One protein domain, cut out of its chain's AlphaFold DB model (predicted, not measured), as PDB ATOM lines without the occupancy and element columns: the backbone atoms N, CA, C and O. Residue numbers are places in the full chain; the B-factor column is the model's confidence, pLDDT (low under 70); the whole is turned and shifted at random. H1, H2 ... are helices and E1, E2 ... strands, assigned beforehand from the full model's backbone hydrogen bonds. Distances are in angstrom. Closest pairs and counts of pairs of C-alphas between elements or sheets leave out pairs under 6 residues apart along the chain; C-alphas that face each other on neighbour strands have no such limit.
ATOM      1  N   ARG A  15    -100.875  13.245 188.970       89.88
ATOM      2  CA  ARG A  15    -101.520  12.644 190.143       89.88
ATOM      3  C   ARG A  15    -102.607  11.632 189.761       89.88
ATOM      4  O   ARG A  15    -102.718  10.592 190.401       89.88
ATOM      5  N   GLY A  16    -103.361  11.891 188.690       91.69
ATOM      6  CA  GLY A  16    -104.334  10.943 188.143       91.69
ATOM      7  C   GLY A  16    -103.693   9.639 187.667       91.69
ATOM      8  O   GLY A  16    -104.187   8.561 187.998       91.69
ATOM      9  N   ILE A  17    -102.562   9.739 186.958       93.12
ATOM     10  CA  ILE A  17    -101.751   8.583 186.542       93.12
ATOM     11  C   ILE A  17    -101.325   7.774 187.770       93.12
ATOM     12  O   ILE A  17    -101.584   6.573 187.806       93.12
ATOM     13  N   LYS A  18    -100.753   8.422 188.796       93.94
ATOM     14  CA  LYS A  18    -100.313   7.754 190.033       93.94
ATOM     15  C   LYS A  18    -101.450   7.000 190.726       93.94
ATOM     16  O   LYS A  18    -101.278   5.829 191.037       93.94
ATOM     17  N   ILE A  19    -102.625   7.619 190.882       95.75
ATOM     18  CA  ILE A  19    -103.806   6.978 191.491       95.75
ATOM     19  C   ILE A  19    -104.218   5.713 190.721       95.75
ATOM     20  O   ILE A  19    -104.520   4.688 191.332       95.75
ATOM     21  N   ALA A  20    -104.242   5.771 189.387       96.12
ATOM     22  CA  ALA A  20    -104.622   4.619 188.576       96.12
ATOM     23  C   ALA A  20    -103.544   3.518 188.596       96.12
ATOM     24  O   ALA A  20    -103.893   2.349 188.712       96.12
ATOM     25  N   VAL A  21    -102.252   3.873 188.550       96.00
ATOM     26  CA  VAL A  21    -101.131   2.925 188.713       96.00
ATOM     27  C   VAL A  21    -101.229   2.218 190.064       96.00
ATOM     28  O   VAL A  21    -101.222   0.988 190.119       96.00
ATOM     29  N   ASP A  22    -101.406   2.982 191.143       95.75
ATOM     30  CA  ASP A  22    -101.513   2.462 192.505       95.75
ATOM     31  C   ASP A  22    -102.694   1.492 192.656       95.75
ATOM     32  O   ASP A  22    -102.567   0.486 193.352       95.75
ATOM     33  N   TRP A  23    -103.813   1.721 191.959       95.81
ATOM     34  CA  TRP A  23    -104.958   0.802 191.954       95.81
ATOM     35  C   TRP A  23    -104.615  -0.584 191.385       95.81
ATOM     36  O   TRP A  23    -105.065  -1.596 191.926       95.81
ATOM     37  N   PHE A  24    -103.801  -0.660 190.325       95.75
ATOM     38  CA  PHE A  24    -103.335  -1.941 189.776       95.75
ATOM     39  C   PHE A  24    -102.275  -2.591 190.675       95.75
ATOM     40  O   PHE A  24    -102.373  -3.784 190.966       95.75
ATOM     41  N   LEU A  25    -101.305  -1.817 191.173       93.56
ATOM     42  CA  LEU A  25    -100.253  -2.332 192.057       93.56
ATOM     43  C   LEU A  25    -100.826  -2.897 193.369       93.56
ATOM     44  O   LEU A  25    -100.474  -4.006 193.766       93.56
ATOM     45  N   GLN A  26    -101.783  -2.205 193.999       95.19
ATOM     46  CA  GLN A  26    -102.468  -2.670 195.218       95.19
ATOM     47  C   GLN A  26    -103.276  -3.961 195.011       95.19
ATOM     48  O   GLN A  26    -103.535  -4.685 195.969       95.19
ATOM     49  N   ARG A  27    -103.666  -4.272 193.767       92.06
ATOM     50  CA  ARG A  27    -104.348  -5.523 193.391       92.06
ATOM     51  C   ARG A  27    -103.381  -6.659 193.031       92.06
ATOM     52  O   ARG A  27    -103.840  -7.733 192.654       92.06
ATOM     53  N   GLY A  28    -102.068  -6.446 193.145       90.62
ATOM     54  CA  GLY A  28    -101.049  -7.457 192.856       90.62
ATOM     55  C   GLY A  28    -100.767  -7.660 191.365       90.62
ATOM     56  O   GLY A  28    -100.310  -8.734 190.975       90.62
ATOM     57  N   HIS A  29    -101.036  -6.663 190.514       89.38
ATOM     58  CA  HIS A  29    -100.606  -6.726 189.116       89.38
ATOM     59  C   HIS A  29     -99.069  -6.669 189.027       89.38
ATOM     60  O   HIS A  29     -98.469  -5.750 189.585       89.38
ATOM     61  N   PRO A  30     -98.412  -7.616 188.326       83.88
ATOM     62  CA  PRO A  30     -96.956  -7.786 188.396       83.88
ATOM     63  C   PRO A  30     -96.166  -6.710 187.640       83.88
ATOM     64  O   PRO A  30     -94.969  -6.556 187.861       83.88
ATOM     65  N   SER A  31     -96.806  -5.985 186.721       89.88
ATOM     66  CA  SER A  31     -96.210  -4.856 186.008       89.88
ATOM     67  C   SER A  31     -97.305  -3.957 185.440       89.88
ATOM     68  O   SER A  31     -98.320  -4.434 184.924       89.88
ATOM     69  N   VAL A  32     -97.064  -2.652 185.519       95.25
ATOM     70  CA  VAL A  32     -97.873  -1.593 184.919       95.25
ATOM     71  C   VAL A  32     -96.921  -0.735 184.090       95.25
ATOM     72  O   VAL A  32     -95.855  -0.369 184.576       95.25
ATOM     73  N   LYS A  33     -97.292  -0.432 182.843       95.50
ATOM     74  CA  LYS A  33     -96.521   0.390 181.904       95.50
ATOM     75  C   LYS A  33     -97.375   1.576 181.462       95.50
ATOM     76  O   LYS A  33     -98.397   1.399 180.800       95.50
ATOM     77  N   VAL A  34     -96.974   2.788 181.821       95.62
ATOM     78  CA  VAL A  34     -97.625   4.037 181.408       95.62
ATOM     79  C   VAL A  34     -96.834   4.635 180.254       95.62
ATOM     80  O   VAL A  34     -95.625   4.813 180.370       95.62
ATOM     81  N   PHE A  35     -97.505   4.988 179.160       93.56
ATOM     82  CA  PHE A  35     -96.876   5.694 178.044       93.56
ATOM     83  C   PHE A  35     -97.266   7.167 178.092       93.56
ATOM     84  O   PHE A  35     -98.440   7.499 178.248       93.56
ATOM     85  N   VAL A  36     -96.278   8.057 177.992       90.44
ATOM     86  CA  VAL A  36     -96.494   9.506 178.070       90.44
ATOM     87  C   VAL A  36     -95.646  10.209 177.008       90.44
ATOM     88  O   VAL A  36     -94.442   9.977 176.970       90.44
ATOM     89  N   PRO A  37     -96.198  11.115 176.183       88.44
ATOM     90  CA  PRO A  37     -95.399  11.925 175.269       88.44
ATOM     91  C   PRO A  37     -94.274  12.677 175.971       88.44
ATOM     92  O   PRO A  37     -94.506  13.384 176.954       88.44
ATOM     93  N   GLU A  38     -93.061  12.577 175.434       86.69
ATOM     94  CA  GLU A  38     -91.846  13.147 176.021       86.69
ATOM     95  C   GLU A  38     -91.978  14.636 176.383       86.69
ATOM     96  O   GLU A  38     -91.528  15.054 177.448       86.69
ATOM     97  N   HIS A  39     -92.690  15.430 175.577       80.94
ATOM     98  CA  HIS A  39     -92.956  16.848 175.851       80.94
ATOM     99  C   HIS A  39     -93.716  17.124 177.170       80.94
ATOM    100  O   HIS A  39     -93.811  18.278 177.589       80.94
ATOM    101  N   ARG A  40     -94.285  16.104 177.830       80.94
ATOM    102  CA  ARG A  40     -94.923  16.212 179.155       80.94
ATOM    103  C   ARG A  40     -93.924  16.229 180.313       80.94
ATOM    104  O   ARG A  40     -94.286  16.733 181.373       80.94
ATOM    105  N   LYS A  41     -92.687  15.752 180.108       77.94
ATOM    106  CA  LYS A  41     -91.598  15.851 181.101       77.94
ATOM    107  C   LYS A  41     -91.084  17.286 181.269       77.94
ATOM    108  O   LYS A  41     -90.452  17.616 182.262       77.94
ATOM    109  N   GLU A  42     -91.340  18.161 180.294       75.19
ATOM    110  CA  GLU A  42     -90.970  19.571 180.401       75.19
ATOM    111  C   GLU A  42     -91.882  20.285 181.410       75.19
ATOM    112  O   GLU A  42     -93.093  20.408 181.202       75.19
ATOM    113  N   ALA A  43     -91.286  20.844 182.467       58.88
ATOM    114  CA  ALA A  43     -91.958  21.620 183.517       58.88
ATOM    115  C   ALA A  43     -92.461  23.014 183.059       58.88
ATOM    116  O   ALA A  43     -92.484  23.977 183.826       58.88
ATOM    117  N   LYS A  44     -92.856  23.156 181.789       56.56
ATOM    118  CA  LYS A  44     -93.345  24.410 181.203       56.56
ATOM    119  C   LYS A  44     -94.874  24.486 181.285       56.56
ATOM    120  O   LYS A  44     -95.591  23.770 180.588       56.56
ATOM    121  N   GLY A  45     -95.387  25.424 182.081       63.66
ATOM    122  CA  GLY A  45     -96.797  25.831 182.062       63.66
ATOM    123  C   GLY A  45     -97.702  25.087 183.050       63.66
ATOM    124  O   GLY A  45     -97.501  25.162 184.255       63.66
ATOM    125  N   ARG A  46     -98.772  24.449 182.549       57.56
ATOM    126  CA  ARG A  46     -99.872  23.887 183.369       57.56
ATOM    127  C   ARG A  46     -99.666  22.436 183.836       57.56
ATOM    128  O   ARG A  46    -100.546  21.916 184.517       57.56
ATOM    129  N   ASN A  47     -98.552  21.791 183.485       62.94
ATOM    130  CA  ASN A  47     -98.224  20.449 183.975       62.94
ATOM    131  C   ASN A  47     -97.863  20.549 185.468       62.94
ATOM    132  O   ASN A  47     -96.769  20.991 185.812       62.94
ATOM    133  N   ARG A  48     -98.801  20.194 186.350       65.88
ATOM    134  CA  ARG A  48     -98.555  20.089 187.796       65.88
ATOM    135  C   ARG A  48     -97.978  18.715 188.120       65.88
ATOM    136  O   ARG A  48     -98.259  17.754 187.409       65.88
ATOM    137  N   ASP A  49     -97.202  18.647 189.196       78.44
ATOM    138  CA  ASP A  49     -96.679  17.401 189.760       78.44
ATOM    139  C   ASP A  49     -95.823  16.601 188.751       78.44
ATOM    140  O   ASP A  49     -95.996  15.396 188.571       78.44
ATOM    141  N   VAL A  50     -94.928  17.277 188.014       83.38
ATOM    142  CA  VAL A  50     -94.025  16.649 187.016       83.38
ATOM    143  C   VAL A  50     -93.101  15.613 187.659       83.38
ATOM    144  O   VAL A  50     -92.830  14.583 187.046       83.38
ATOM    145  N   ASP A  51     -92.733  15.821 188.922       88.75
ATOM    146  CA  ASP A  51     -91.923  14.900 189.725       88.75
ATOM    147  C   ASP A  51     -92.526  13.485 189.794       88.75
ATOM    148  O   ASP A  51     -91.784  12.509 189.790       88.75
ATOM    149  N   ILE A  52     -93.860  13.347 189.737       91.56
ATOM    150  CA  ILE A  52     -94.550  12.045 189.692       91.56
ATOM    151  C   ILE A  52     -94.182  11.254 188.425       91.56
ATOM    152  O   ILE A  52     -94.063  10.032 188.472       91.56
ATOM    153  N   LEU A  53     -94.008  11.922 187.279       90.56
ATOM    154  CA  LEU A  53     -93.605  11.242 186.041       90.56
ATOM    155  C   LEU A  53     -92.148  10.780 186.107       90.56
ATOM    156  O   LEU A  53     -91.827   9.738 185.543       90.56
ATOM    157  N   HIS A  54     -91.287  11.533 186.797       91.44
ATOM    158  CA  HIS A  54     -89.907  11.126 187.054       91.44
ATOM    159  C   HIS A  54     -89.859   9.940 188.024       91.44
ATOM    160  O   HIS A  54     -89.295   8.914 187.666       91.44
ATOM    161  N   GLU A  55     -90.561  10.011 189.159       94.75
ATOM    162  CA  GLU A  55     -90.672   8.918 190.137       94.75
ATOM    163  C   GLU A  55     -91.148   7.606 189.483       94.75
ATOM    164  O   GLU A  55     -90.535   6.553 189.655       94.75
ATOM    165  N   LEU A  56     -92.211   7.668 188.671       94.31
ATOM    166  CA  LEU A  56     -92.718   6.504 187.942       94.31
ATOM    167  C   LEU A  56     -91.753   6.023 186.846       94.31
ATOM    168  O   LEU A  56     -91.737   4.833 186.536       94.31
ATOM    169  N   SER A  57     -90.957   6.907 186.240       94.56
ATOM    170  CA  SER A  57     -89.955   6.521 185.236       94.56
ATOM    171  C   SER A  57     -88.750   5.838 185.887       94.56
ATOM    172  O   SER A  57     -88.283   4.827 185.366       94.56
ATOM    173  N   ASP A  58     -88.297   6.328 187.041       95.62
ATOM    174  CA  ASP A  58     -87.212   5.737 187.837       95.62
ATOM    175  C   ASP A  58     -87.607   4.351 188.385       95.62
ATOM    176  O   ASP A  58     -86.776   3.451 188.483       95.62
ATOM    177  N   GLN A  59     -88.899   4.144 188.669       95.31
ATOM    178  CA  GLN A  59     -89.486   2.842 189.018       95.31
ATOM    179  C   GLN A  59     -89.662   1.893 187.811       95.31
ATOM    180  O   GLN A  59     -90.104   0.759 187.990       95.31
ATOM    181  N   GLY A  60     -89.357   2.327 186.581       94.12
ATOM    182  CA  GLY A  60     -89.565   1.536 185.361       94.12
ATOM    183  C   GLY A  60     -91.037   1.349 184.965       94.12
ATOM    184  O   GLY A  60     -91.358   0.430 184.212       94.12
ATOM    185  N   ILE A  61     -91.934   2.197 185.480       95.12
ATOM    186  CA  ILE A  61     -93.381   2.176 185.216       95.12
ATOM    187  C   ILE A  61     -93.747   3.142 184.083       95.12
ATOM    188  O   ILE A  61     -94.565   2.798 183.232       95.12
ATOM    189  N   ALA A  62     -93.178   4.350 184.056       93.75
ATOM    190  CA  ALA A  62     -93.466   5.354 183.029       93.75
ATOM    191  C   ALA A  62     -92.413   5.365 181.913       93.75
ATOM    192  O   ALA A  62     -91.214   5.443 182.164       93.75
ATOM    193  N   PHE A  63     -92.884   5.341 180.667       93.12
ATOM    194  CA  PHE A  63     -92.075   5.338 179.453       93.12
ATOM    195  C   PHE A  63     -92.419   6.559 178.603       93.12
ATOM    196  O   PHE A  63     -93.575   6.768 178.224       93.12
ATOM    197  N   PHE A  64     -91.406   7.362 178.278       91.31
ATOM    198  CA  PHE A  64     -91.598   8.540 177.440       91.31
ATOM    199  C   PHE A  64     -91.601   8.162 175.956       91.31
ATOM    200  O   PHE A  64     -90.603   7.660 175.440       91.31
ATOM    201  N   THR A  65     -92.713   8.403 175.257       89.50
ATOM    202  CA  THR A  65     -92.777   8.196 173.804       89.50
ATOM    203  C   THR A  65     -92.060   9.347 173.086       89.50
ATOM    204  O   THR A  65     -92.257  10.508 173.471       89.50
ATOM    205  N   PRO A  66     -91.220   9.072 172.065       87.19
ATOM    206  CA  PRO A  66     -90.398  10.101 171.435       87.19
ATOM    207  C   PRO A  66     -91.214  11.275 170.882       87.19
ATOM    208  O   PRO A  66     -92.212  11.086 170.181       87.19
ATOM    209  N   SER A  67     -90.741  12.497 171.130       80.12
ATOM    210  CA  SER A  67     -91.199  13.676 170.389       80.12
ATOM    211  C   SER A  67     -90.018  14.313 169.675       80.12
ATOM    212  O   SER A  67     -89.108  14.827 170.319       80.12
ATOM    213  N   THR A  68     -90.022  14.279 168.345       74.44
ATOM    214  CA  THR A  68     -88.951  14.870 167.545       74.44
ATOM    215  C   THR A  68     -89.208  16.354 167.321       74.44
ATOM    216  O   THR A  68     -90.345  16.823 167.269       74.44
ATOM    217  N   GLU A  69     -88.141  17.124 167.170       75.94
ATOM    218  CA  GLU A  69     -88.212  18.467 166.607       75.94
ATOM    219  C   GLU A  69     -87.812  18.366 165.135       75.94
ATOM    220  O   GLU A  69     -86.813  17.727 164.797       75.94
ATOM    221  N   ASN A  70     -88.622  18.920 164.232       75.06
ATOM    222  CA  ASN A  70     -88.261  18.934 162.821       75.06
ATOM    223  C   ASN A  70     -87.167  19.983 162.550       75.06
ATOM    224  O   ASN A  70     -86.914  20.876 163.357       75.06
ATOM    225  N   CYS A  71     -86.562  19.940 161.362       73.25
ATOM    226  CA  CYS A  71     -85.527  20.889 160.934       73.25
ATOM    227  C   CYS A  71     -85.973  22.370 160.854       73.25
ATOM    228  O   CYS A  71     -85.180  23.223 160.467       73.25
ATOM    229  N   ARG A  72     -87.231  22.685 161.194       77.81
ATOM    230  CA  ARG A  72     -87.813  24.035 161.250       77.81
ATOM    231  C   ARG A  72     -88.194  24.456 162.678       77.81
ATOM    232  O   ARG A  72     -88.986  25.380 162.840       77.81
ATOM    233  N   GLY A  73     -87.705  23.755 163.703       73.19
ATOM    234  CA  GLY A  73     -88.006  24.053 165.108       73.19
ATOM    235  C   GLY A  73     -89.458  23.766 165.522       73.19
ATOM    236  O   GLY A  73     -89.958  24.305 166.507       73.19
ATOM    237  N   SER A  74     -90.196  22.976 164.734       77.81
ATOM    238  CA  SER A  74     -91.576  22.593 165.052       77.81
ATOM    239  C   SER A  74     -91.609  21.168 165.597       77.81
ATOM    240  O   SER A  74     -91.131  20.233 164.950       77.81
ATOM    241  N   ARG A  75     -92.208  20.988 166.776       74.44
ATOM    242  CA  ARG A  75     -92.331  19.680 167.427       74.44
ATOM    243  C   ARG A  75     -93.305  18.767 166.672       74.44
ATOM    244  O   ARG A  75     -94.468  19.114 166.480       74.44
ATOM    245  N   VAL A  76     -92.839  17.573 166.323       75.75
ATOM    246  CA  VAL A  76     -93.615  16.458 165.777       75.75
ATOM    247  C   VAL A  76     -93.679  15.378 166.859       75.75
ATOM    248  O   VAL A  76     -92.665  14.824 167.271       75.75
ATOM    249  N   THR A  77     -94.874  15.093 167.370       72.94
ATOM    250  CA  THR A  77     -95.055  14.035 168.377       72.94
ATOM    251  C   THR A  77     -95.407  12.738 167.659       72.94
ATOM    252  O   THR A  77     -96.327  12.728 166.841       72.94
ATOM    253  N   CYS A  78     -94.671  11.656 167.926       80.44
ATOM    254  CA  CYS A  78     -95.043  10.333 167.431       80.44
ATOM    255  C   CYS A  78     -96.364   9.893 168.076       80.44
ATOM    256  O   CYS A  78     -96.630  10.246 169.222       80.44
ATOM    257  N   TYR A  79     -97.185   9.121 167.360       87.19
ATOM    258  CA  TYR A  79     -98.479   8.694 167.893       87.19
ATOM    259  C   TYR A  79     -98.271   7.644 168.995       87.19
ATOM    260  O   TYR A  79     -97.903   6.501 168.717       87.19
ATOM    261  N   ASP A  80     -98.461   8.071 170.240       87.69
ATOM    262  CA  ASP A  80     -98.337   7.303 171.477       87.69
ATOM    263  C   ASP A  80     -99.245   6.071 171.482       87.69
ATOM    264  O   ASP A  80     -98.797   4.984 171.858       87.69
ATOM    265  N   ASP A  81    -100.453   6.203 170.936       92.56
ATOM    266  CA  ASP A  81    -101.423   5.120 170.756       92.56
ATOM    267  C   ASP A  81    -100.819   3.861 170.094       92.56
ATOM    268  O   ASP A  81    -101.099   2.738 170.524       92.56
ATOM    269  N   ARG A  82     -99.924   4.013 169.102       94.12
ATOM    270  CA  ARG A  82     -99.262   2.863 168.452       94.12
ATOM    271  C   ARG A  82     -98.251   2.165 169.360       94.12
ATOM    272  O   ARG A  82     -98.128   0.945 169.285       94.12
ATOM    273  N   PHE A  83     -97.547   2.896 170.229       93.94
ATOM    274  CA  PHE A  83     -96.642   2.292 171.216       93.94
ATOM    275  C   PHE A  83     -97.432   1.511 172.272       93.94
ATOM    276  O   PHE A  83     -97.067   0.381 172.597       93.94
ATOM    277  N   ILE A  84     -98.549   2.080 172.740       95.06
ATOM    278  CA  ILE A  84     -99.455   1.453 173.712       95.06
ATOM    279  C   ILE A  84    -100.031   0.150 173.153       95.06
ATOM    280  O   ILE A  84     -99.903  -0.897 173.787       95.06
ATOM    281  N   LEU A  85    -100.639   0.193 171.961       95.44
ATOM    282  CA  LEU A  85    -101.265  -0.984 171.355       95.44
ATOM    283  C   LEU A  85    -100.245  -2.055 170.969       95.44
ATOM    284  O   LEU A  85    -100.525  -3.237 171.157       95.44
ATOM    285  N   LYS A  86     -99.054  -1.670 170.490       95.31
ATOM    286  CA  LYS A  86     -97.983  -2.624 170.184       95.31
ATOM    287  C   LYS A  86     -97.498  -3.345 171.440       95.31
ATOM    288  O   LYS A  86     -97.557  -4.571 171.477       95.31
ATOM    289  N   CYS A  87     -97.127  -2.601 172.485       94.44
ATOM    290  CA  CYS A  87     -96.704  -3.188 173.758       94.44
ATOM    291  C   CYS A  87     -97.800  -4.091 174.345       94.44
ATOM    292  O   CYS A  87     -97.525  -5.215 174.751       94.44
ATOM    293  N   ALA A  88     -99.060  -3.643 174.337       94.00
ATOM    294  CA  ALA A  88    -100.165  -4.423 174.887       94.00
ATOM    295  C   ALA A  88    -100.543  -5.656 174.049       94.00
ATOM    296  O   ALA A  88    -101.046  -6.635 174.601       94.00
ATOM    297  N   SER A  89    -100.300  -5.634 172.737       93.38
ATOM    298  CA  SER A  89    -100.471  -6.800 171.870       93.38
ATOM    299  C   SER A  89     -99.365  -7.835 172.094       93.38
ATOM    300  O   SER A  89     -99.662  -9.018 172.242       93.38
ATOM    301  N   GLU A  90     -98.104  -7.396 172.156       91.62
ATOM    302  CA  GLU A  90     -96.937  -8.261 172.391       91.62
ATOM    303  C   GLU A  90     -96.993  -8.913 173.785       91.62
ATOM    304  O   GLU A  90     -96.854 -10.131 173.910       91.62
ATOM    305  N   ASP A  91     -97.310  -8.129 174.819       89.25
ATOM    306  CA  ASP A  91     -97.422  -8.584 176.211       89.25
ATOM    307  C   ASP A  91     -98.760  -9.287 176.546       89.25
ATOM    308  O   ASP A  91     -98.958  -9.739 177.676       89.25
ATOM    309  N   LYS A  92     -99.725  -9.330 175.611       89.50
ATOM    310  CA  LYS A  92    -101.132  -9.745 175.849       89.50
ATOM    311  C   LYS A  92    -101.815  -8.978 177.004       89.50
ATOM    312  O   LYS A  92    -102.701  -9.499 177.691       89.50
ATOM    313  N   ALA A  93    -101.405  -7.730 177.215       91.56
ATOM    314  CA  ALA A  93    -101.786  -6.873 178.334       91.56
ATOM    315  C   ALA A  93    -103.151  -6.189 178.144       91.56
ATOM    316  O   ALA A  93    -103.645  -6.025 177.025       91.56
ATOM    317  N   VAL A  94    -103.747  -5.742 179.253       94.81
ATOM    318  CA  VAL A  94    -104.952  -4.897 179.243       94.81
ATOM    319  C   VAL A  94    -104.559  -3.438 179.036       94.81
ATOM    320  O   VAL A  94    -103.716  -2.923 179.767       94.81
ATOM    321  N   VAL A  95    -105.203  -2.767 178.079       96.38
ATOM    322  CA  VAL A  95    -105.076  -1.322 177.853       96.38
ATOM    323  C   VAL A  95    -106.146  -0.605 178.662       96.38
ATOM    324  O   VAL A  95    -107.333  -0.732 178.370       96.38
ATOM    325  N   LEU A  96    -105.743   0.187 179.649       96.50
ATOM    326  CA  LEU A  96    -106.629   1.148 180.294       96.50
ATOM    327  C   LEU A  96    -106.669   2.423 179.444       96.50
ATOM    328  O   LEU A  96    -105.664   3.124 179.348       96.50
ATOM    329  N   SER A  97    -107.818   2.728 178.841       95.44
ATOM    330  CA  SER A  97    -108.037   3.957 178.073       95.44
ATOM    331  C   SER A  97    -109.527   4.203 177.828       95.44
ATOM    332  O   SER A  97    -110.324   3.272 177.694       95.44
ATOM    333  N   ASN A  98    -109.900   5.479 177.731       94.38
ATOM    334  CA  ASN A  98    -111.236   5.889 177.299       94.38
ATOM    335  C   ASN A  98    -111.333   6.130 175.784       94.38
ATOM    336  O   ASN A  98    -112.448   6.201 175.257       94.38
ATOM    337  N   ASP A  99    -110.199   6.191 175.078       94.12
ATOM    338  CA  ASP A  99    -110.193   6.209 173.617       94.12
ATOM    339  C   ASP A  99    -110.639   4.853 173.043       94.12
ATOM    340  O   ASP A  99    -110.602   3.821 173.715       94.12
ATOM    341  N   LYS A 100    -111.116   4.866 171.799       93.00
ATOM    342  CA  LYS A 100    -111.556   3.695 171.034       93.00
ATOM    343  C   LYS A 100    -110.634   3.365 169.862       93.00
ATOM    344  O   LYS A 100    -110.916   2.375 169.192       93.00
ATOM    345  N   TYR A 101    -109.582   4.158 169.621       95.06
ATOM    346  CA  TYR A 101    -108.502   3.857 168.669       95.06
ATOM    347  C   TYR A 101    -109.018   3.480 167.269       95.06
ATOM    348  O   TYR A 101    -108.542   2.534 166.641       95.06
ATOM    349  N   LYS A 102    -110.091   4.149 166.817       94.56
ATOM    350  CA  LYS A 102    -110.924   3.703 165.679       94.56
ATOM    351  C   LYS A 102    -110.168   3.642 164.353       94.56
ATOM    352  O   LYS A 102    -110.508   2.836 163.494       94.56
ATOM    353  N   ASP A 103    -109.194   4.522 164.206       94.44
ATOM    354  CA  ASP A 103    -108.225   4.606 163.123       94.44
ATOM    355  C   ASP A 103    -107.246   3.420 163.126       94.44
ATOM    356  O   ASP A 103    -107.009   2.822 162.079       94.44
ATOM    357  N   LEU A 104    -106.769   3.003 164.302       95.12
ATOM    358  CA  LEU A 104    -105.784   1.925 164.455       95.12
ATOM    359  C   LEU A 104    -106.375   0.503 164.359       95.12
ATOM    360  O   LEU A 104    -105.631  -0.455 164.147       95.12
ATOM    361  N   ILE A 105    -107.705   0.339 164.453       93.69
ATOM    362  CA  ILE A 105    -108.410  -0.966 164.387       93.69
ATOM    363  C   ILE A 105    -108.067  -1.787 163.132       93.69
ATOM    364  O   ILE A 105    -108.155  -3.014 163.171       93.69
ATOM    365  N   ASN A 106    -107.727  -1.137 162.017       93.69
ATOM    366  CA  ASN A 106    -107.461  -1.807 160.741       93.69
ATOM    367  C   ASN A 106    -105.975  -1.817 160.342       93.69
ATOM    368  O   ASN A 106    -105.662  -2.375 159.294       93.69
ATOM    369  N   GLU A 107    -105.076  -1.234 161.143       95.12
ATOM    370  CA  GLU A 107    -103.634  -1.234 160.843       95.12
ATOM    371  C   GLU A 107    -102.981  -2.592 161.119       95.12
ATOM    372  O   GLU A 107    -102.133  -3.034 160.349       95.12
ATOM    373  N   ASP A 108    -103.389  -3.262 162.199       95.19
ATOM    374  CA  ASP A 108    -102.823  -4.540 162.627       95.19
ATOM    375  C   ASP A 108    -103.876  -5.455 163.283       95.19
ATOM    376  O   ASP A 108    -104.847  -5.010 163.906       95.19
ATOM    377  N   ALA A 109    -103.687  -6.770 163.148       94.75
ATOM    378  CA  ALA A 109    -104.591  -7.773 163.703       94.75
ATOM    379  C   ALA A 109    -104.519  -7.859 165.240       94.75
ATOM    380  O   ALA A 109    -105.553  -8.072 165.878       94.75
ATOM    381  N   GLY A 110    -103.337  -7.660 165.827       93.69
ATOM    382  CA  GLY A 110    -103.116  -7.593 167.270       93.69
ATOM    383  C   GLY A 110    -103.657  -6.304 167.891       93.69
ATOM    384  O   GLY A 110    -104.293  -6.349 168.947       93.69
ATOM    385  N   PHE A 111    -103.540  -5.167 167.199       95.44
ATOM    386  CA  PHE A 111    -104.219  -3.919 167.584       95.44
ATOM    387  C   PHE A 111    -105.736  -4.126 167.627       95.44
ATOM    388  O   PHE A 111    -106.380  -3.853 168.641       95.44
ATOM    389  N   ARG A 112    -106.311  -4.682 166.554       95.81
ATOM    390  CA  ARG A 112    -107.745  -4.980 166.444       95.81
ATOM    391  C   ARG A 112    -108.260  -5.865 167.574       95.81
ATOM    392  O   ARG A 112    -109.347  -5.626 168.096       95.81
ATOM    393  N   GLU A 113    -107.505  -6.899 167.923       94.62
ATOM    394  CA  GLU A 113    -107.841  -7.834 168.994       94.62
ATOM    395  C   GLU A 113    -107.711  -7.161 170.374       94.62
ATOM    396  O   GLU A 113    -108.664  -7.200 171.155       94.62
ATOM    397  N   THR A 114    -106.629  -6.411 170.617       94.06
ATOM    398  CA  THR A 114    -106.427  -5.604 171.835       94.06
ATOM    399  C   THR A 114    -107.581  -4.620 172.065       94.06
ATOM    400  O   THR A 114    -108.173  -4.597 173.143       94.06
ATOM    401  N   ILE A 115    -107.963  -3.845 171.044       94.19
ATOM    402  CA  ILE A 115    -109.031  -2.834 171.133       94.19
ATOM    403  C   ILE A 115    -110.399  -3.481 171.411       94.19
ATOM    404  O   ILE A 115    -111.212  -2.920 172.146       94.19
ATOM    405  N   ARG A 116    -110.670  -4.664 170.840       92.12
ATOM    406  CA  ARG A 116    -111.960  -5.366 170.986       92.12
ATOM    407  C   ARG A 116    -112.096  -6.156 172.289       92.12
ATOM    408  O   ARG A 116    -113.216  -6.299 172.776       92.12
ATOM    409  N   HIS A 117    -110.999  -6.695 172.819       91.75
ATOM    410  CA  HIS A 117    -111.034  -7.713 173.879       91.75
ATOM    411  C   HIS A 117    -110.186  -7.385 175.116       91.75
ATOM    412  O   HIS A 117    -110.275  -8.101 176.113       91.75
ATOM    413  N   ARG A 118    -109.374  -6.318 175.079       93.81
ATOM    414  CA  ARG A 118    -108.470  -5.910 176.172       93.81
ATOM    415  C   ARG A 118    -108.500  -4.415 176.507       93.81
ATOM    416  O   ARG A 118    -107.665  -3.958 177.280       93.81
ATOM    417  N   LEU A 119    -109.472  -3.661 175.993       95.19
ATOM    418  CA  LEU A 119    -109.671  -2.247 176.318       95.19
ATOM    419  C   LEU A 119    -110.559  -2.064 177.565       95.19
ATOM    420  O   LEU A 119    -111.741  -2.403 177.539       95.19
ATOM    421  N   LEU A 120    -110.008  -1.487 178.633       96.06
ATOM    422  CA  LEU A 120    -110.707  -1.135 179.870       96.06
ATOM    423  C   LEU A 120    -110.979   0.372 179.942       96.06
ATOM    424  O   LEU A 120    -110.054   1.180 180.030       96.06
ATOM    425  N   THR A 121    -112.258   0.743 179.973       94.38
ATOM    426  CA  THR A 121    -112.704   2.115 180.260       94.38
ATOM    427  C   THR A 121    -112.835   2.384 181.752       94.38
ATOM    428  O   THR A 121    -113.040   1.468 182.549       94.38
ATOM    429  N   TYR A 122    -112.792   3.661 182.121       95.62
ATOM    430  CA  TYR A 122    -112.878   4.116 183.505       95.62
ATOM    431  C   TYR A 122    -113.416   5.545 183.595       95.62
ATOM    432  O   TYR A 122    -113.451   6.293 182.618       95.62
ATOM    433  N   MET A 123    -113.756   5.963 184.805       93.56
ATOM    434  CA  MET A 123    -114.025   7.354 185.145       93.56
ATOM    435  C   MET A 123    -113.279   7.764 186.418       93.56
ATOM    436  O   MET A 123    -112.753   6.928 187.155       93.56
ATOM    437  N   PHE A 124    -113.265   9.069 186.682       90.38
ATOM    438  CA  PHE A 124    -112.828   9.633 187.953       90.38
ATOM    439  C   PHE A 124    -113.974  10.401 188.609       90.38
ATOM    440  O   PHE A 124    -114.665  11.185 187.957       90.38
ATOM    441  N   ALA A 125    -114.155  10.188 189.910       89.75
ATOM    442  CA  ALA A 125    -115.058  10.954 190.761       89.75
ATOM    443  C   ALA A 125    -114.216  11.693 191.813       89.75
ATOM    444  O   ALA A 125    -113.943  11.172 192.896       89.75
ATOM    445  N   GLY A 126    -113.723  12.880 191.449       89.06
ATOM    446  CA  GLY A 126    -112.624  13.524 192.176       89.06
ATOM    447  C   GLY A 126    -111.357  12.669 192.085       89.06
ATOM    448  O   GLY A 126    -111.022  12.186 191.006       89.06
ATOM    449  N   ASP A 127    -110.703  12.422 193.218       89.00
ATOM    450  CA  ASP A 127    -109.520  11.552 193.303       89.00
ATOM    451  C   ASP A 127    -109.855  10.045 193.282       89.00
ATOM    452  O   ASP A 127    -108.957   9.207 193.336       89.00
ATOM    453  N   LYS A 128    -111.137   9.659 193.208       91.06
ATOM    454  CA  LYS A 128    -111.534   8.248 193.150       91.06
ATOM    455  C   LYS A 128    -111.493   7.732 191.712       91.06
ATOM    456  O   LYS A 128    -112.352   8.092 190.908       91.06
ATOM    457  N   PHE A 129    -110.543   6.846 191.422       94.94
ATOM    458  CA  PHE A 129    -110.519   6.038 190.200       94.94
ATOM    459  C   PHE A 129    -111.607   4.955 190.240       94.94
ATOM    460  O   PHE A 129    -111.775   4.272 191.254       94.94
ATOM    461  N   ILE A 130    -112.366   4.824 189.151       95.44
ATOM    462  CA  ILE A 130    -113.479   3.878 189.014       95.44
ATOM    463  C   ILE A 130    -113.394   3.228 187.619       95.44
ATOM    464  O   ILE A 130    -113.874   3.823 186.648       95.44
ATOM    465  N   PRO A 131    -112.764   2.050 187.470       95.75
ATOM    466  CA  PRO A 131    -112.852   1.262 186.239       95.75
ATOM    467  C   PRO A 131    -114.272   0.709 186.037       95.75
ATOM    468  O   PRO A 131    -115.057   0.638 186.978       95.75
ATOM    469  N   ALA A 132    -114.610   0.324 184.806       95.19
ATOM    470  CA  ALA A 132    -115.884  -0.332 184.516       95.19
ATOM    471  C   ALA A 132    -115.905  -1.781 185.042       95.19
ATOM    472  O   ALA A 132    -115.029  -2.571 184.692       95.19
ATOM    473  N   ASP A 133    -116.927  -2.139 185.825       93.25
ATOM    474  CA  ASP A 133    -117.102  -3.496 186.370       93.25
ATOM    475  C   ASP A 133    -117.449  -4.542 185.285       93.25
ATOM    476  O   ASP A 133    -117.147  -5.730 185.442       93.25
ATOM    477  N   ASP A 134    -118.043  -4.105 184.165       93.50
ATOM    478  CA  ASP A 134    -118.372  -4.911 182.984       93.50
ATOM    479  C   ASP A 134    -117.698  -4.378 181.691       93.50
ATOM    480  O   ASP A 134    -118.369  -3.839 180.808       93.50
ATOM    481  N   PRO A 135    -116.370  -4.557 181.500       91.94
ATOM    482  CA  PRO A 135    -115.617  -3.935 180.394       91.94
ATOM    483  C   PRO A 135    -116.107  -4.303 178.984       91.94
ATOM    484  O   PRO A 135    -115.917  -3.546 178.034       91.94
ATOM    485  N   MET A 136    -116.757  -5.464 178.844       89.44
ATOM    486  CA  MET A 136    -117.364  -5.952 177.597       89.44
ATOM    487  C   MET A 136    -118.907  -5.989 177.669       89.44
ATOM    488  O   MET A 136    -119.564  -6.684 176.889       89.44
ATOM    489  N   GLY A 137    -119.494  -5.247 178.614       90.12
ATOM    490  CA  GLY A 137    -120.925  -5.193 178.904       90.12
ATOM    491  C   GLY A 137    -121.475  -6.442 179.604       90.12
ATOM    492  O   GLY A 137    -120.796  -7.455 179.749       90.12
ATOM    493  N   ARG A 138    -122.766  -6.406 179.964       88.56
ATOM    494  CA  ARG A 138    -123.518  -7.439 180.722       88.56
ATOM    495  C   ARG A 138    -123.295  -8.920 180.338       88.56
ATOM    496  O   ARG A 138    -123.555  -9.789 181.163       88.56
ATOM    497  N   LYS A 139    -122.914  -9.238 179.095       87.44
ATOM    498  CA  LYS A 139    -122.671 -10.625 178.628       87.44
ATOM    499  C   LYS A 139    -121.188 -11.027 178.625       87.44
ATOM    500  O   LYS A 139    -120.877 -12.153 178.245       87.44
ATOM    501  N   GLY A 140    -120.295 -10.105 178.966       87.38
ATOM    502  CA  GLY A 140    -118.855 -10.306 179.013       87.38
ATOM    503  C   GLY A 140    -118.351 -10.862 180.349       87.38
ATOM    504  O   GLY A 140    -119.149 -11.169 181.238       87.38
ATOM    505  N   PRO A 141    -117.021 -10.993 180.494       89.25
ATOM    506  CA  PRO A 141    -116.384 -11.288 181.772       89.25
ATOM    507  C   PRO A 141    -116.595 -10.154 182.786       89.25
ATOM    508  O   PRO A 141    -116.728  -8.988 182.405       89.25
ATOM    509  N   THR A 142    -116.544 -10.484 184.079       91.38
ATOM    510  CA  THR A 142    -116.405  -9.469 185.140       91.38
ATOM    511  C   THR A 142    -115.031  -8.800 185.064       91.38
ATOM    512  O   THR A 142    -114.094  -9.369 184.495       91.38
ATOM    513  N   LEU A 143    -114.867  -7.631 185.686       92.19
ATOM    514  CA  LEU A 143    -113.571  -6.953 185.805       92.19
ATOM    515  C   LEU A 143    -112.455  -7.875 186.341       92.19
ATOM    516  O   LEU A 143    -111.374  -7.939 185.757       92.19
ATOM    517  N   GLU A 144    -112.715  -8.657 187.393       90.44
ATOM    518  CA  GLU A 144    -111.755  -9.623 187.960       90.44
ATOM    519  C   GLU A 144    -111.338 -10.695 186.957       90.44
ATOM    520  O   GLU A 144    -110.182 -11.109 186.956       90.44
ATOM    521  N   GLN A 145    -112.266 -11.166 186.124       89.12
ATOM    522  CA  GLN A 145    -111.958 -12.130 185.074       89.12
ATOM    523  C   GLN A 145    -111.130 -11.445 183.981       89.12
ATOM    524  O   GLN A 145    -110.040 -11.904 183.668       89.12
ATOM    525  N   PHE A 146    -111.600 -10.310 183.464       90.75
ATOM    526  CA  PHE A 146    -110.963  -9.529 182.400       90.75
ATOM    527  C   PHE A 146    -109.490  -9.156 182.690       90.75
ATOM    528  O   PHE A 146    -108.663  -9.098 181.772       90.75
ATOM    529  N   LEU A 147    -109.165  -8.936 183.970       90.94
ATOM    530  CA  LEU A 147    -107.831  -8.605 184.484       90.94
ATOM    531  C   LEU A 147    -106.921  -9.815 184.787       90.94
ATOM    532  O   LEU A 147    -105.728  -9.622 185.042       90.94
ATOM    533  N   ARG A 148    -107.437 -11.050 184.746       84.62
ATOM    534  CA  ARG A 148    -106.643 -12.291 184.844       84.62
ATOM    535  C   ARG A 148    -106.183 -12.752 183.464       84.62
ATOM    536  O   ARG A 148    -106.850 -12.494 182.462       84.62
ATOM    537  N   ASN A 149    -105.064 -13.479 183.415       63.44
ATOM    538  CA  ASN A 149    -104.554 -14.086 182.177       63.44
ATOM    539  C   ASN A 149    -105.607 -14.948 181.463       63.44
ATOM    540  O   ASN A 149    -105.747 -14.878 180.241       63.44
ATOM    541  N   ASP A 150    -106.401 -15.679 182.240       56.34
ATOM    542  CA  ASP A 150    -107.205 -16.796 181.752       56.34
ATOM    543  C   ASP A 150    -108.469 -16.371 180.985       56.34
ATOM    544  O   ASP A 150    -109.040 -17.183 180.266       56.34
ATOM    545  N   ALA A 151    -108.945 -15.121 181.097       50.78
ATOM    546  CA  ALA A 151    -110.273 -14.759 180.578       50.78
ATOM    547  C   ALA A 151    -110.428 -14.874 179.055       50.78
ATOM    548  O   ALA A 151    -111.518 -15.214 178.590       50.78
ATOM    549  N   LEU A 152    -109.360 -14.642 178.284       52.53
ATOM    550  CA  LEU A 152    -109.375 -14.864 176.829       52.53
ATOM    551  C   LEU A 152    -108.980 -16.292 176.442       52.53
ATOM    552  O   LEU A 152    -109.341 -16.738 175.357       52.53
ATOM    553  N   ASP A 153    -108.309 -17.016 177.339       50.16
ATOM    554  CA  ASP A 153    -107.892 -18.402 177.125       50.16
ATOM    555  C   ASP A 153    -108.851 -19.407 177.789       50.16
ATOM    556  O   ASP A 153    -108.553 -20.587 177.881       50.16
ATOM    557  N   ASN A 323    -107.513  11.170 179.940       39.03
ATOM    558  CA  ASN A 323    -107.029  10.068 179.120       39.03
ATOM    559  C   ASN A 323    -105.665   9.640 179.684       39.03
ATOM    560  O   ASN A 323    -104.622   9.887 179.089       39.03
ATOM    561  N   ILE A 324    -105.675   9.033 180.872       49.78
ATOM    562  CA  ILE A 324    -104.623   8.091 181.259       49.78
ATOM    563  C   ILE A 324    -104.679   6.943 180.253       49.78
ATOM    564  O   ILE A 324    -105.747   6.353 180.049       49.78
ATOM    565  N   GLN A 325    -103.534   6.651 179.651       48.00
ATOM    566  CA  GLN A 325    -103.319   5.494 178.803       48.00
ATOM    567  C   GLN A 325    -102.199   4.660 179.427       48.00
ATOM    568  O   GLN A 325    -101.094   5.154 179.658       48.00
ATOM    569  N   MET A 326    -102.487   3.404 179.748       59.25
ATOM    570  CA  MET A 326    -101.490   2.478 180.290       59.25
ATOM    571  C   MET A 326    -101.786   1.044 179.854       59.25
ATOM    572  O   MET A 326    -102.944   0.686 179.634       59.25
ATOM    573  N   ALA A 327    -100.746   0.224 179.774       53.38
ATOM    574  CA  ALA A 327    -100.846  -1.219 179.641       53.38
ATOM    575  C   ALA A 327    -100.531  -1.861 181.000       53.38
ATOM    576  O   ALA A 327     -99.450  -1.651 181.547       53.38
ATOM    577  N   SER A 328    -101.450  -2.649 181.556       57.75
ATOM    578  CA  SER A 328    -101.175  -3.463 182.747       57.75
ATOM    579  C   SER A 328    -101.009  -4.916 182.337       57.75
ATOM    580  O   SER A 328    -101.905  -5.488 181.703       57.75
ATOM    581  N   LEU A 329     -99.909  -5.544 182.765       58.31
ATOM    582  CA  LEU A 329     -99.834  -6.998 182.734       58.31
ATOM    583  C   LEU A 329    -100.954  -7.556 183.611       58.31
ATOM    584  O   LEU A 329    -101.282  -7.024 184.678       58.31
ATOM    585  N   ARG A 330    -101.577  -8.616 183.113       60.00
ATOM    586  CA  ARG A 330    -102.623  -9.353 183.812       60.00
ATOM    587  C   ARG A 330    -102.019 -10.153 184.963       60.00
ATOM    588  O   ARG A 330    -100.842 -10.514 184.934       60.00
TER     589      ARG A 330
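Overview. This is residues 15 to 153 and 323 to 330 of the 335 residues of the protein "ZC3H12C" of Bugula neritina (UniProt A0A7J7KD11). A small twisted sheet of four strands, E2, E1, E8 and E5, makes the core, with helices H1 and H2 over one face and H3 over the other; H4 crosses H3 at about a right angle, and strand E7 of the hairpin E6 and E7 lies beside H1. The hairpin E3 and E4 carries on from E2 to one end of the longest axis, and the loop at Lys 139, before the short helix H5, makes the other end. The printed part has 147 residues, with five named helices and eight named strands in the order H1 E1 H2 E2 E3 E4 H3 E5 H4 E6 E7 H5 E8. The four-stranded sheet is mixed, in the order E2, E1, E8, E5, and the class is mixed, helices and strands. The whole is compact, with a radius of gyration of the C-alphas of 15.8 A, and spans 51 by 35 by 25 A.

Arrangement. The largest sheet has E2, residues 62 to 65, and E5, residues 94 to 96, as edge strands, with E1, residues 32 to 37, and E8, residues 326 to 328, as inner strands. E2 and E1 are parallel, with N 63 and O 34 within hydrogen-bond range at 2.8 A. E1 and E8 are antiparallel, with N 33 and O 327 at 2.8 A, and so are E8 and E5, with N 96 and O 326 at 2.8 A. From edge to edge the strands' lines turn by 80 degrees. H3, residues 80 to 90, is on one face at a height over the sheet of 7.9 A; it lies over E8, and its closest C-alpha pair with E8 is Ala 88 and Ala 327, 5.8 A. H1, residues 15 to 26, is on the opposite face at 9.8 A, over E1 and E8, and runs along the strands, at 1 degree to E1 on the local plane. H2, residues 51 to 58, is on the same face as H1 at 8.8 A, over E2 and slantwise to it at 46 degrees on the local plane. E1, H2 and E2 form a strand-helix-strand unit, two parallel neighbour strands with a helix between, and its crossover is right-handed; with H3 on the other face the helices and sheet make three layers. H1, with residues 15 to 18 alone, and H2 only just touch, with 3 pairs of C-alphas within 8 A, the closest being Arg 15 and Ile 52 at 7.0 A. H4, residues 109 to 117, touches H3, about perpendicular at 89 degrees, with the C-alphas of Ser 89 and Gly 110 closest at 5.4 A; it only grazes the sheet with residues 114 to 117. E6, residues 122 to 125, and E7, residues 128 to 131, form an antiparallel hairpin, with N 123 and O 130 at 2.8 A; the closest C-alphas of H1 and E7 are Ala 20 and Phe 129, 6.3 A. E2 runs on into E3, residues 67 to 69, at 36 degrees; E3 and E4, residues 75 to 77, form an antiparallel hairpin, with N 76 and O 68 at 2.8 A. H5, residues 143 to 146, is not on the sheet and touches no helix. In H1, H2, H3 and H4 every O i to N i+4 pair is within hydrogen-bond range; H5 is too short for such a pair.

Along the chain. H1 is 16.2 A long and begins at C-alpha 15 (-101.520, 12.644, 190.143). E1 is 16.8 A long, H3 15.7 A, H4 12.0 A, H2 10.5 A and E6 10.2 A. E8 ends at C-alpha 328 (-101.175, -3.463, 182.747).

Size, cuts and confidence. The C-alphas of Arg 72 and Lys 139 are the two farthest apart, 52.1 A. Residues 154 to 322 are not printed, and C-alphas 153 and 323 are 28.6 A apart across that cut. The links E1 to H2, E5 to H4 and E7 to H5 are long. Mean pLDDT of the printed part is 86.1, and it is under 70 in residues 43 to 48, 149 to 153 and 323 to 330.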